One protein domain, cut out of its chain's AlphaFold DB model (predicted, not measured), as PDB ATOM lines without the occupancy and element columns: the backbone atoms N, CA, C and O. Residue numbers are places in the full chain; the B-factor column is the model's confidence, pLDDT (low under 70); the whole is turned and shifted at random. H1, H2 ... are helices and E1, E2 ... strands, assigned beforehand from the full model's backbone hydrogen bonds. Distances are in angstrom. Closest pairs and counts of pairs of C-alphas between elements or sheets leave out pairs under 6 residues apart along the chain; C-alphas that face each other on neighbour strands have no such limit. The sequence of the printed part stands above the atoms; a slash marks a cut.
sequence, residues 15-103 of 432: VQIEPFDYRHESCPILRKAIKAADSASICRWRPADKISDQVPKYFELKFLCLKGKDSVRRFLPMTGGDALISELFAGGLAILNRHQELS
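AT A GLANCE: This is residues 15 to 103 of the 432 residues of an uncharacterized protein of Gimesia panareensis (UniProt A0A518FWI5). A strongly twisted sheet of four strands has the short helix H1 over one of its faces near one end, while the long helix H3 only grazes the sheet with residues 83 to 91 and reaches out past its other end. There the tiny helix H2 sits beside residues 94 to 98 of H3; the turn of the E3 and E4 hairpin, with Lys 69, and the tail after H3, ending at Ser 103, lie at the two ends of a long shape. The 89 printed residues, with three named helices and four named strands, run E1, H1, E2, H2, E3, E4, H3. The sheet's order is E1, E2, E3, E4, all antiparallel, and the class is mixed, helices and strands. The whole is loose, with a radius of gyration of the C-alphas of 15.1 A, and elongated, spanning 47 by 25 by 18 A.

HOW THE PARTS SIT: E1, residues 15 to 19, is an edge strand and the antiparallel neighbour of E2, residues 39 to 46, at 147 degrees; N 16 and O 44 are 2.8 A apart, within hydrogen-bond range. E2 and E3, residues 61 to 67, are antiparallel at 156 degrees, with N 43 and O 63 at 2.8 A. E3 and E4, residues 73 to 77, form a hairpin at 144 degrees, with N 64 and O 76 at 2.7 A; E4 is the other edge strand. H1, residues 28 to 35, is on the sheet at a height over the sheet of 10.0 A. It lies over E3, but only just over that strand alone, since 6 of its 8 C-alphas fall on E3 and 2 on E4. It runs along the strands, at 22 degrees to E3 on the local plane, and its C-alpha of Ile 34 is 6.9 A from that of Leu 66, the closest in E3. H3, residues 81 to 99, only grazes the sheet; its closest C-alphas with E3 are those of Glu 87 and Leu 61, 7.0 A apart. H2, residues 49 to 52, is not on the sheet. H2 and H3 only just touch, with 3 pairs of C-alphas within 8 A, made by residues 94 to 98 of H3; the closest are those of Ile 51 and Ala 94, 6.1 A apart. H1 is apart from H2 and H3. Each O i to N i+4 pair is within hydrogen-bond range in H1 and H3, and H2 is too short for such a pair.

IN THESE COORDINATES: E1 begins at C-alpha 15, (98.565, 185.520, 113.509). H1 measures 10.7 A from first to last C-alpha, E2 22.7 A, E3 19.0 A and H3 26.1 A. E2 begins at C-alpha 39, (88.144, 192.365, 126.374). H3 ends at C-alpha 99, (108.731, 190.129, 97.110).

THE WHOLE: The two C-alphas farthest apart are those of Lys 69 and Ser 103, 47.7 A. The printed part has no cut and no long link. The mean pLDDT of the printed part is 91.6; residues 24 to 26 are under 70.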
ATOM      1  N   VAL A  15      98.967 184.897 112.242       95.12
ATOM      2  CA  VAL A  15      98.565 185.520 113.509       95.12
ATOM      3  C   VAL A  15      97.937 184.473 114.425       95.12
ATOM      4  O   VAL A  15      96.936 183.846 114.081       95.12
ATOM      5  N   GLN A  16      98.511 184.305 115.611       94.88
ATOM      6  CA  GLN A  16      97.936 183.534 116.709       94.88
ATOM      7  C   GLN A  16      97.290 184.499 117.702       94.88
ATOM      8  O   GLN A  16      97.900 185.503 118.067       94.88
ATOM      9  N   ILE A  17      96.058 184.207 118.119       94.62
ATOM     10  CA  ILE A  17      95.344 184.982 119.137       94.62
ATOM     11  C   ILE A  17      95.304 184.152 120.414       94.62
ATOM     12  O   ILE A  17      94.808 183.026 120.412       94.62
ATOM     13  N   GLU A  18      95.826 184.716 121.494       94.25
ATOM     14  CA  GLU A  18      95.887 184.085 122.808       94.25
ATOM     15  C   GLU A  18      95.100 184.925 123.826       94.25
ATOM     16  O   GLU A  18      95.119 186.158 123.745       94.25
ATOM     17  N   PRO A  19      94.410 184.302 124.798       91.75
ATOM     18  CA  PRO A  19      93.845 185.030 125.928       91.75
ATOM     19  C   PRO A  19      94.935 185.813 126.666       91.75
ATOM     20  O   PRO A  19      96.046 185.317 126.857       91.75
ATOM     21  N   PHE A  20      94.623 187.035 127.091       87.31
ATOM     22  CA  PHE A  20      95.544 187.833 127.890       87.31
ATOM     23  C   PHE A  20      95.452 187.427 129.374       87.31
ATOM     24  O   PHE A  20      94.375 187.522 129.962       87.31
ATOM     25  N   ASP A  21      96.557 186.984 129.991       84.75
ATOM     26  CA  ASP A  21      96.620 186.739 131.444       84.75
ATOM     27  C   ASP A  21      97.126 187.994 132.172       84.75
ATOM     28  O   ASP A  21      98.276 188.416 132.029       84.75
ATOM     29  N   TYR A  22      96.254 188.576 132.995       72.50
ATOM     30  CA  TYR A  22      96.478 189.813 133.745       72.50
ATOM     31  C   TYR A  22      97.623 189.737 134.764       72.50
ATOM     32  O   TYR A  22      98.085 190.774 135.242       72.50
ATOM     33  N   ARG A  23      98.085 188.532 135.121       70.75
ATOM     34  CA  ARG A  23      99.017 188.321 136.238       70.75
ATOM     35  C   ARG A  23     100.464 188.738 135.962       70.75
ATOM     36  O   ARG A  23     101.244 188.816 136.907       70.75
ATOM     37  N   HIS A  24     100.824 189.045 134.716       63.09
ATOM     38  CA  HIS A  24     102.233 189.194 134.323       63.09
ATOM     39  C   HIS A  24     102.636 190.559 133.753       63.09
ATOM     40  O   HIS A  24     103.817 190.773 133.488       63.09
ATOM     41  N   GLU A  25     101.713 191.509 133.591       67.31
ATOM     42  CA  GLU A  25     102.046 192.745 132.876       67.31
ATOM     43  C   GLU A  25     102.623 193.811 133.810       67.31
ATOM     44  O   GLU A  25     101.934 194.325 134.696       67.31
ATOM     45  N   SER A  26     103.887 194.177 133.607       68.44
ATOM     46  CA  SER A  26     104.575 195.219 134.378       68.44
ATOM     47  C   SER A  26     104.362 196.626 133.809       68.44
ATOM     48  O   SER A  26     104.589 197.600 134.526       68.44
ATOM     49  N   CYS A  27     103.876 196.763 132.567       76.00
ATOM     50  CA  CYS A  27     103.712 198.060 131.911       76.00
ATOM     51  C   CYS A  27     102.462 198.831 132.403       76.00
ATOM     52  O   CYS A  27     101.331 198.411 132.129       76.00
ATOM     53  N   PRO A  28     102.607 200.003 133.060       81.00
ATOM     54  CA  PRO A  28     101.466 200.769 133.577       81.00
ATOM     55  C   PRO A  28     100.495 201.258 132.493       81.00
ATOM     56  O   PRO A  28      99.287 201.316 132.728       81.00
ATOM     57  N   ILE A  29     101.008 201.591 131.302       77.75
ATOM     58  CA  ILE A  29     100.194 202.087 130.183       77.75
ATOM     59  C   ILE A  29      99.251 200.989 129.689       77.75
ATOM     60  O   ILE A  29      98.052 201.231 129.547       77.75
ATOM     61  N   LEU A  30      99.769 199.770 129.501       82.75
ATOM     62  CA  LEU A  30      98.954 198.631 129.086       82.75
ATOM     63  C   LEU A  30      97.897 198.310 130.145       82.75
ATOM     64  O   LEU A  30      96.733 198.151 129.796       82.75
ATOM     65  N   ARG A  31      98.245 198.337 131.442       84.81
ATOM     66  CA  ARG A  31      97.264 198.143 132.529       84.81
ATOM     67  C   ARG A  31      96.102 199.133 132.460       84.81
ATOM     68  O   ARG A  31      94.959 198.732 132.657       84.81
ATOM     69  N   LYS A  32      96.373 200.417 132.191       85.12
ATOM     70  CA  LYS A  32      95.316 201.431 132.053       85.12
ATOM     71  C   LYS A  32      94.422 201.137 130.847       85.12
ATOM     72  O   LYS A  32      93.206 201.186 130.983       85.12
ATOM     73  N   ALA A  33      95.017 200.805 129.702       84.31
ATOM     74  CA  ALA A  33      94.274 200.500 128.482       84.31
ATOM     75  C   ALA A  33      93.398 199.243 128.643       84.31
ATOM     76  O   ALA A  33      92.240 199.243 128.247       84.31
ATOM     77  N   ILE A  34      93.924 198.214 129.308       86.44
ATOM     78  CA  ILE A  34      93.206 196.974 129.613       86.44
ATOM     79  C   ILE A  34      92.010 197.231 130.532       86.44
ATOM     80  O   ILE A  34      90.933 196.710 130.278       86.44
ATOM     81  N   LYS A  35      92.173 198.048 131.583       87.88
ATOM     82  CA  LYS A  35      91.066 198.408 132.490       87.88
ATOM     83  C   LYS A  35      89.925 199.148 131.787       87.88
ATOM     84  O   LYS A  35      88.806 199.124 132.280       87.88
ATOM     85  N   ALA A  36      90.223 199.831 130.684       85.94
ATOM     86  CA  ALA A  36      89.241 200.559 129.889       85.94
ATOM     87  C   ALA A  36      88.599 199.704 128.779       85.94
ATOM     88  O   ALA A  36      87.691 200.184 128.103       85.94
ATOM     89  N   ALA A  37      89.076 198.476 128.562       91.00
ATOM     90  CA  ALA A  37      88.600 197.584 127.512       91.00
ATOM     91  C   ALA A  37      87.636 196.528 128.070       91.00
ATOM     92  O   ALA A  37      87.830 196.022 129.174       91.00
ATOM     93  N   ASP A  38      86.649 196.138 127.267       94.19
ATOM     94  CA  ASP A  38      85.707 195.062 127.595       94.19
ATOM     95  C   ASP A  38      86.359 193.684 127.432       94.19
ATOM     96  O   ASP A  38      86.010 192.723 128.116       94.19
ATOM     97  N   SER A  39      87.322 193.567 126.514       94.50
ATOM     98  CA  SER A  39      88.144 192.365 126.374       94.50
ATOM     99  C   SER A  39      89.549 192.681 125.869       94.50
ATOM    100  O   SER A  39      89.789 193.686 125.193       94.50
ATOM    101  N   ALA A  40      90.482 191.789 126.201       94.69
ATOM    102  CA  ALA A  40      91.882 191.870 125.816       94.69
ATOM    103  C   ALA A  40      92.396 190.498 125.355       94.69
ATOM    104  O   ALA A  40      92.081 189.464 125.944       94.69
ATOM    105  N   SER A  41      93.212 190.491 124.305       95.62
ATOM    106  CA  SER A  41      93.897 189.299 123.792       95.62
ATOM    107  C   SER A  41      95.281 189.665 123.262       95.62
ATOM    108  O   SER A  41      95.539 190.823 122.939       95.62
ATOM    109  N   ILE A  42      96.184 188.694 123.173       95.19
ATOM    110  CA  ILE A  42      97.503 188.873 122.563       95.19
ATOM    111  C   ILE A  42      97.443 188.353 121.130       95.19
ATOM    112  O   ILE A  42      97.180 187.175 120.904       95.19
ATOM    113  N   CYS A  43      97.742 189.216 120.167       96.56
ATOM    114  CA  CYS A  43      97.982 188.847 118.781       96.56
ATOM    115  C   CYS A  43      99.487 188.680 118.555       96.56
ATOM    116  O   CYS A  43     100.245 189.650 118.623       96.56
ATOM    117  N   ARG A  44      99.917 187.450 118.265       96.31
ATOM    118  CA  ARG A  44     101.295 187.115 117.896       96.31
ATOM    119  C   ARG A  44     101.373 186.869 116.404       96.31
ATOM    120  O   ARG A  44     100.836 185.875 115.924       96.31
ATOM    121  N   TRP A  45     102.045 187.748 115.677       96.31
ATOM    122  CA  TRP A  45     102.349 187.506 114.273       96.31
ATOM    123  C   TRP A  45     103.727 186.874 114.145       96.31
ATOM    124  O   TRP A  45     104.707 187.379 114.696       96.31
ATOM    125  N   ARG A  46     103.789 185.772 113.401       95.88
ATOM    126  CA  ARG A  46     105.035 185.119 113.005       95.88
ATOM    127  C   ARG A  46     105.177 185.157 111.488       95.88
ATOM    128  O   ARG A  46     104.175 184.947 110.801       95.88
ATOM    129  N   PRO A  47     106.389 185.400 110.971       94.19
ATOM    130  CA  PRO A  47     106.637 185.396 109.540       94.19
ATOM    131  C   PRO A  47     106.341 184.023 108.935       94.19
ATOM    132  O   PRO A  47     106.430 183.004 109.618       94.19
ATOM    133  N   ALA A  48     106.006 183.994 107.645       92.25
ATOM    134  CA  ALA A  48     105.887 182.737 106.914       92.25
ATOM    135  C   ALA A  48     107.250 182.035 106.833       92.25
ATOM    136  O   ALA A  48     108.285 182.702 106.751       92.25
ATOM    137  N   ASP A  49     107.249 180.702 106.755       92.12
ATOM    138  CA  ASP A  49     108.477 179.896 106.694       92.12
ATOM    139  C   ASP A  49     109.439 180.384 105.596       92.12
ATOM    140  O   ASP A  49     110.642 180.474 105.819       92.12
ATOM    141  N   LYS A  50     108.894 180.820 104.450       91.56
ATOM    142  CA  LYS A  50     109.624 181.360 103.285       91.56
ATOM    143  C   LYS A  50     110.480 182.613 103.542       91.56
ATOM    144  O   LYS A  50     111.275 182.965 102.674       91.56
ATOM    145  N   ILE A  51     110.258 183.327 104.643       93.19
ATOM    146  CA  ILE A  51     111.027 184.524 105.032       93.19
ATOM    147  C   ILE A  51     111.591 184.400 106.458       93.19
ATOM    148  O   ILE A  51     112.180 185.347 106.978       93.19
ATOM    149  N   SER A  52     111.383 183.250 107.110       92.75
ATOM    150  CA  SER A  52     111.761 183.009 108.507       92.75
ATOM    151  C   SER A  52     113.280 182.995 108.720       92.75
ATOM    152  O   SER A  52     113.756 183.369 109.787       92.75
ATOM    153  N   ASP A  53     114.043 182.643 107.685       93.62
ATOM    154  CA  ASP A  53     115.506 182.654 107.630       93.62
ATOM    155  C   ASP A  53     116.112 184.063 107.473       93.62
ATOM    156  O   ASP A  53     117.306 184.258 107.699       93.62
ATOM    157  N   GLN A  54     115.298 185.057 107.110       94.19
ATOM    158  CA  GLN A  54     115.731 186.444 106.898       94.19
ATOM    159  C   GLN A  54     115.530 187.346 108.121       94.19
ATOM    160  O   GLN A  54     115.967 188.499 108.123       94.19
ATOM    161  N   VAL A  55     114.870 186.837 109.158       95.12
ATOM    162  CA  VAL A  55     114.621 187.530 110.425       95.12
ATOM    163  C   VAL A  55     115.383 186.849 111.571       95.12
ATOM    164  O   VAL A  55     115.840 185.715 111.421       95.12
ATOM    165  N   PRO A  56     115.545 187.507 112.736       94.50
ATOM    166  CA  PRO A  56     116.119 186.863 113.914       94.50
ATOM    167  C   PRO A  56     115.412 185.553 114.287       94.50
ATOM    168  O   PRO A  56     114.200 185.403 114.117       94.50
ATOM    169  N   LYS A  57     116.162 184.607 114.864       93.94
ATOM    170  CA  LYS A  57     115.581 183.361 115.381       93.94
ATOM    171  C   LYS A  57     114.491 183.690 116.405       93.94
ATOM    172  O   LYS A  57     114.718 184.499 117.301       93.94
ATOM    173  N   TYR A  58     113.336 183.040 116.275       93.88
ATOM    174  CA  TYR A  58     112.151 183.278 117.111       93.88
ATOM    175  C   TYR A  58     111.540 184.683 116.976       93.88
ATOM    176  O   TYR A  58     110.865 185.143 117.893       93.88
ATOM    177  N   PHE A  59     111.757 185.364 115.846       96.50
ATOM    178  CA  PHE A  59     111.107 186.641 115.578       96.50
ATOM    179  C   PHE A  59     109.578 186.515 115.656       96.50
ATOM    180  O   PHE A  59     108.964 185.686 114.979       96.50
ATOM    181  N   GLU A  60     108.960 187.386 116.447       95.81
ATOM    182  CA  GLU A  60     107.513 187.532 116.531       95.81
ATOM    183  C   GLU A  60     107.148 188.990 116.818       95.81
ATOM    184  O   GLU A  60     107.811 189.658 117.610       95.81
ATOM    185  N   LEU A  61     106.077 189.477 116.191       96.75
ATOM    186  CA  LEU A  61     105.454 190.741 116.576       96.75
ATOM    187  C   LEU A  61     104.344 190.469 117.579       96.75
ATOM    188  O   LEU A  61     103.490 189.609 117.342       96.75
ATOM    189  N   LYS A  62     104.315 191.244 118.662       96.00
ATOM    190  CA  LYS A  62     103.297 191.134 119.709       96.00
ATOM    191  C   LYS A  62     102.470 192.400 119.803       96.00
ATOM    192  O   LYS A  62     102.986 193.471 120.123       96.00
ATOM    193  N   PHE A  63     101.170 192.234 119.615       96.69
ATOM    194  CA  PHE A  63     100.187 193.274 119.863       96.69
ATOM    195  C   PHE A  63      99.210 192.822 120.937       96.69
ATOM    196  O   PHE A  63      98.710 191.701 120.915       96.69
ATOM    197  N   LEU A  64      98.900 193.727 121.849       95.69
ATOM    198  CA  LEU A  64      97.716 193.651 122.675       95.69
ATOM    199  C   LEU A  64      96.526 194.124 121.834       95.69
ATOM    200  O   LEU A  64      96.452 195.291 121.449       95.69
ATOM    201  N   CYS A  65      95.608 193.217 121.531       96.50
ATOM    202  CA  CYS A  65      94.342 193.526 120.887       96.50
ATOM    203  C   CYS A  65      93.293 193.806 121.965       96.50
ATOM    204  O   CYS A  65      92.878 192.899 122.690       96.50
ATOM    205  N   LEU A  66      92.866 195.061 122.053       95.00
ATOM    206  CA  LEU A  66      91.825 195.529 122.961       95.00
ATOM    207  C   LEU A  66      90.522 195.733 122.203       95.00
ATOM    208  O   LEU A  66      90.540 196.275 121.101       95.00
ATOM    209  N   LYS A  67      89.400 195.360 122.808       94.62
ATOM    210  CA  LYS A  67      88.063 195.690 122.313       94.62
ATOM    211  C   LYS A  67      87.365 196.536 123.372       94.62
ATOM    212  O   LYS A  67      87.198 196.072 124.498       94.62
ATOM    213  N   GLY A  68      87.047 197.784 123.035       89.69
ATOM    214  CA  GLY A  68      86.325 198.697 123.923       89.69
ATOM    215  C   GLY A  68      84.812 198.475 123.880       89.69
ATOM    216  O   GLY A  68      84.336 197.580 123.180       89.69
ATOM    217  N   LYS A  69      84.072 199.351 124.574       88.94
ATOM    218  CA  LYS A  69      82.595 199.395 124.584       88.94
ATOM    219  C   LYS A  69      81.974 199.584 123.204       88.94
ATOM    220  O   LYS A  69      80.877 199.111 122.933       88.94
ATOM    221  N   ASP A  70      82.708 200.239 122.316       88.00
ATOM    222  CA  ASP A  70      82.358 200.428 120.909       88.00
ATOM    223  C   ASP A  70      82.527 199.161 120.058       88.00
ATOM    224  O   ASP A  70      82.270 199.167 118.859       88.00
ATOM    225  N   SER A  71      82.980 198.059 120.658       92.06
ATOM    226  CA  SER A  71      83.280 196.813 119.967       92.06
ATOM    227  C   SER A  71      84.360 196.907 118.878       92.06
ATOM    228  O   SER A  71      84.504 195.970 118.089       92.06
ATOM    229  N   VAL A  72      85.174 197.963 118.862       92.75
ATOM    230  CA  VAL A  72      86.242 198.159 117.873       92.75
ATOM    231  C   VAL A  72      87.561 197.600 118.404       92.75
ATOM    232  O   VAL A  72      88.043 198.013 119.468       92.75
ATOM    233  N   ARG A  73      88.176 196.669 117.658       94.69
ATOM    234  CA  ARG A  73      89.524 196.166 117.960       94.69
ATOM    235  C   ARG A  73      90.586 197.239 117.733       94.69
ATOM    236  O   ARG A  73      90.661 197.859 116.675       94.69
ATOM    237  N   ARG A  74      91.468 197.396 118.714       93.31
ATOM    238  CA  ARG A  74      92.639 198.279 118.685       93.31
ATOM    239  C   ARG A  74      93.881 197.461 118.989       93.31
ATOM    240  O   ARG A  74      93.923 196.749 119.988       93.31
ATOM    241  N   PHE A  75      94.897 197.581 118.143       95.50
ATOM    242  CA  PHE A  75      96.157 196.857 118.290       95.50
ATOM    243  C   PHE A  75      97.199 197.792 118.891       95.50
ATOM    244  O   PHE A  75      97.643 198.729 118.231       95.50
ATOM    245  N   LEU A  76      97.581 197.543 120.141       93.75
ATOM    246  CA  LEU A  76      98.643 198.264 120.833       93.75
ATOM    247  C   LEU A  76      99.908 197.407 120.849       93.75
ATOM    248  O   LEU A  76      99.820 196.225 121.178       93.75
ATOM    249  N   PRO A  77     101.085 197.948 120.513       94.00
ATOM    250  CA  PRO A  77     102.311 197.170 120.599       94.00
ATOM    251  C   PRO A  77     102.589 196.782 122.054       94.00
ATOM    252  O   PRO A  77     102.412 197.589 122.966       94.00
ATOM    253  N   MET A  78     103.045 195.549 122.276       92.56
ATOM    254  CA  MET A  78     103.510 195.126 123.605       92.56
ATOM    255  C   MET A  78     104.927 195.633 123.919       92.56
ATOM    256  O   MET A  78     105.401 195.510 125.044       92.56
ATOM    257  N   THR A  79     105.604 196.207 122.927       91.75
ATOM    258  CA  THR A  79     106.934 196.806 123.035       91.75
ATOM    259  C   THR A  79     106.846 198.335 122.964       91.75
ATOM    260  O   THR A  79     105.840 198.915 122.552       91.75
ATOM    261  N   GLY A  80     107.902 199.030 123.397       90.44
ATOM    262  CA  GLY A  80     107.989 200.484 123.240       90.44
ATOM    263  C   GLY A  80     108.100 200.891 121.766       90.44
ATOM    264  O   GLY A  80     108.596 200.129 120.944       90.44
ATOM    265  N   GLY A  81     107.710 202.123 121.420       91.50
ATOM    266  CA  GLY A  81     107.640 202.556 120.016       91.50
ATOM    267  C   GLY A  81     108.946 202.425 119.209       91.50
ATOM    268  O   GLY A  81     108.884 202.143 118.021       91.50
ATOM    269  N   ASP A  82     110.129 202.607 119.816       93.88
ATOM    270  CA  ASP A  82     111.413 202.374 119.110       93.88
ATOM    271  C   ASP A  82     111.704 200.890 118.868       93.88
ATOM    272  O   ASP A  82     112.213 200.525 117.805       93.88
ATOM    273  N   ALA A  83     111.363 200.038 119.838       95.19
ATOM    274  CA  ALA A  83     111.485 198.593 119.696       95.19
ATOM    275  C   ALA A  83     110.533 198.099 118.602       95.19
ATOM    276  O   ALA A  83     110.986 197.439 117.673       95.19
ATOM    277  N   LEU A  84     109.274 198.551 118.624       96.50
ATOM    278  CA  LEU A  84     108.305 198.253 117.576       96.50
ATOM    279  C   LEU A  84     108.814 198.667 116.192       96.50
ATOM    280  O   LEU A  84     108.788 197.859 115.276       96.50
ATOM    281  N   ILE A  85     109.294 199.904 116.011       97.62
ATOM    282  CA  ILE A  85     109.809 200.345 114.702       97.62
ATOM    283  C   ILE A  85     110.982 199.463 114.246       97.62
ATOM    284  O   ILE A  85     111.096 199.171 113.059       97.62
ATOM    285  N   SER A  86     111.829 199.005 115.171       97.38
ATOM    286  CA  SER A  86     112.945 198.105 114.854       97.38
ATOM    287  C   SER A  86     112.470 196.716 114.424       97.38
ATOM    288  O   SER A  86     112.967 196.173 113.438       97.38
ATOM    289  N   GLU A  87     111.476 196.161 115.117       97.56
ATOM    290  CA  GLU A  87     110.846 194.888 114.759       97.56
ATOM    291  C   GLU A  87     110.127 194.992 113.404       97.56
ATOM    292  O   GLU A  87     110.316 194.138 112.536       97.56
ATOM    293  N   LEU A  88     109.376 196.080 113.195       98.25
ATOM    294  CA  LEU A  88     108.663 196.376 111.950       98.25
ATOM    295  C   LEU A  88     109.603 196.631 110.764       98.25
ATOM    296  O   LEU A  88     109.293 196.328 109.612       98.25
ATOM    297  N   PHE A  89     110.775 197.200 111.031       98.31
ATOM    298  CA  PHE A  89     111.806 197.345 110.018       98.31
ATOM    299  C   PHE A  89     112.375 195.981 109.614       98.31
ATOM    300  O   PHE A  89     112.486 195.698 108.421       98.31
ATOM    301  N   ALA A  90     112.718 195.135 110.591       97.38
ATOM    302  CA  ALA A  90     113.335 193.836 110.342       97.38
ATOM    303  C   ALA A  90     112.416 192.898 109.545       97.38
ATOM    304  O   ALA A  90     112.837 192.353 108.523       97.38
ATOM    305  N   GLY A  91     111.157 192.743 109.967       97.12
ATOM    306  CA  GLY A  91     110.209 191.901 109.236       97.12
ATOM    307  C   GLY A  91     109.791 192.517 107.900       97.12
ATOM    308  O   GLY A  91     109.723 191.806 106.900       97.12
ATOM    309  N   GLY A  92     109.602 193.838 107.836       97.56
ATOM    310  CA  GLY A  92     109.305 194.546 106.593       97.56
ATOM    311  C   GLY A  92     110.400 194.386 105.541       97.56
ATOM    312  O   GLY A  92     110.095 194.108 104.384       97.56
ATOM    313  N   LEU A  93     111.673 194.473 105.939       97.81
ATOM    314  CA  LEU A  93     112.805 194.241 105.041       97.81
ATOM    315  C   LEU A  93     112.858 192.789 104.545       97.81
ATOM    316  O   LEU A  93     113.127 192.574 103.367       97.81
ATOM    317  N   ALA A  94     112.584 191.803 105.404       96.75
ATOM    318  CA  ALA A  94     112.523 190.396 105.001       96.75
ATOM    319  C   ALA A  94     111.413 190.140 103.963       96.75
ATOM    320  O   ALA A  94     111.628 189.454 102.962       96.75
ATOM    321  N   ILE A  95     110.240 190.749 104.157       95.75
ATOM    322  CA  ILE A  95     109.127 190.673 103.202       95.75
ATOM    323  C   ILE A  95     109.522 191.346 101.880       95.75
ATOM    324  O   ILE A  95     109.413 190.727 100.823       95.75
ATOM    325  N   LEU A  96     110.039 192.578 101.921       95.81
ATOM    326  CA  LEU A  96     110.465 193.308 100.721       95.81
ATOM    327  C   LEU A  96     111.555 192.561  99.950       95.81
ATOM    328  O   LEU A  96     111.450 192.416  98.738       95.81
ATOM    329  N   ASN A  97     112.556 192.018 100.644       95.44
ATOM    330  CA  ASN A  97     113.621 191.238 100.024       95.44
ATOM    331  C   ASN A  97     113.085 190.025  99.255       95.44
ATOM    332  O   ASN A  97     113.594 189.706  98.186       95.44
ATOM    333  N   ARG A  98     112.042 189.369  99.776       92.44
ATOM    334  CA  ARG A  98     111.412 188.231  99.102       92.44
ATOM    335  C   ARG A  98     110.507 188.643  97.941       92.44
ATOM    336  O   ARG A  98     110.482 187.940  96.941       92.44
ATOM    337  N   HIS A  99     109.739 189.720  98.092       91.69
ATOM    338  CA  HIS A  99     108.731 190.129  97.110       91.69
ATOM    339  C   HIS A  99     109.284 190.975  95.961       91.69
ATOM    340  O   HIS A  99     108.728 190.934  94.870       91.69
ATOM    341  N   GLN A 100     110.336 191.751  96.212       94.19
ATOM    342  CA  GLN A 100     110.954 192.651  95.232       94.19
ATOM    343  C   GLN A 100     112.327 192.159  94.768       94.19
ATOM    344  O   GLN A 100     113.009 192.881  94.052       94.19
ATOM    345  N   GLU A 101     112.750 190.970  95.212       93.62
ATOM    346  CA  GLU A 101     114.044 190.370  94.858       93.62
ATOM    347  C   GLU A 101     115.222 191.332  95.073       93.62
ATOM    348  O   GLU A 101     116.115 191.460  94.235       93.62
ATOM    349  N   LEU A 102     115.215 192.033  96.214       96.00
ATOM    350  CA  LEU A 102     116.195 193.080  96.503       96.00
ATOM    351  C   LEU A 102     117.625 192.558  96.316       96.00
ATOM    352  O   LEU A 102     117.994 191.485  96.810       96.00
ATOM    353  N   SER A 103     118.469 193.341  95.650       97.25
ATOM    354  CA  SER A 103     119.876 192.989  95.494       97.25
ATOM    355  C   SER A 103     120.616 193.062  96.839       97.25
ATOM    356  O   SER A 103     120.129 193.596  97.843       97.25
TER     357      SER A 103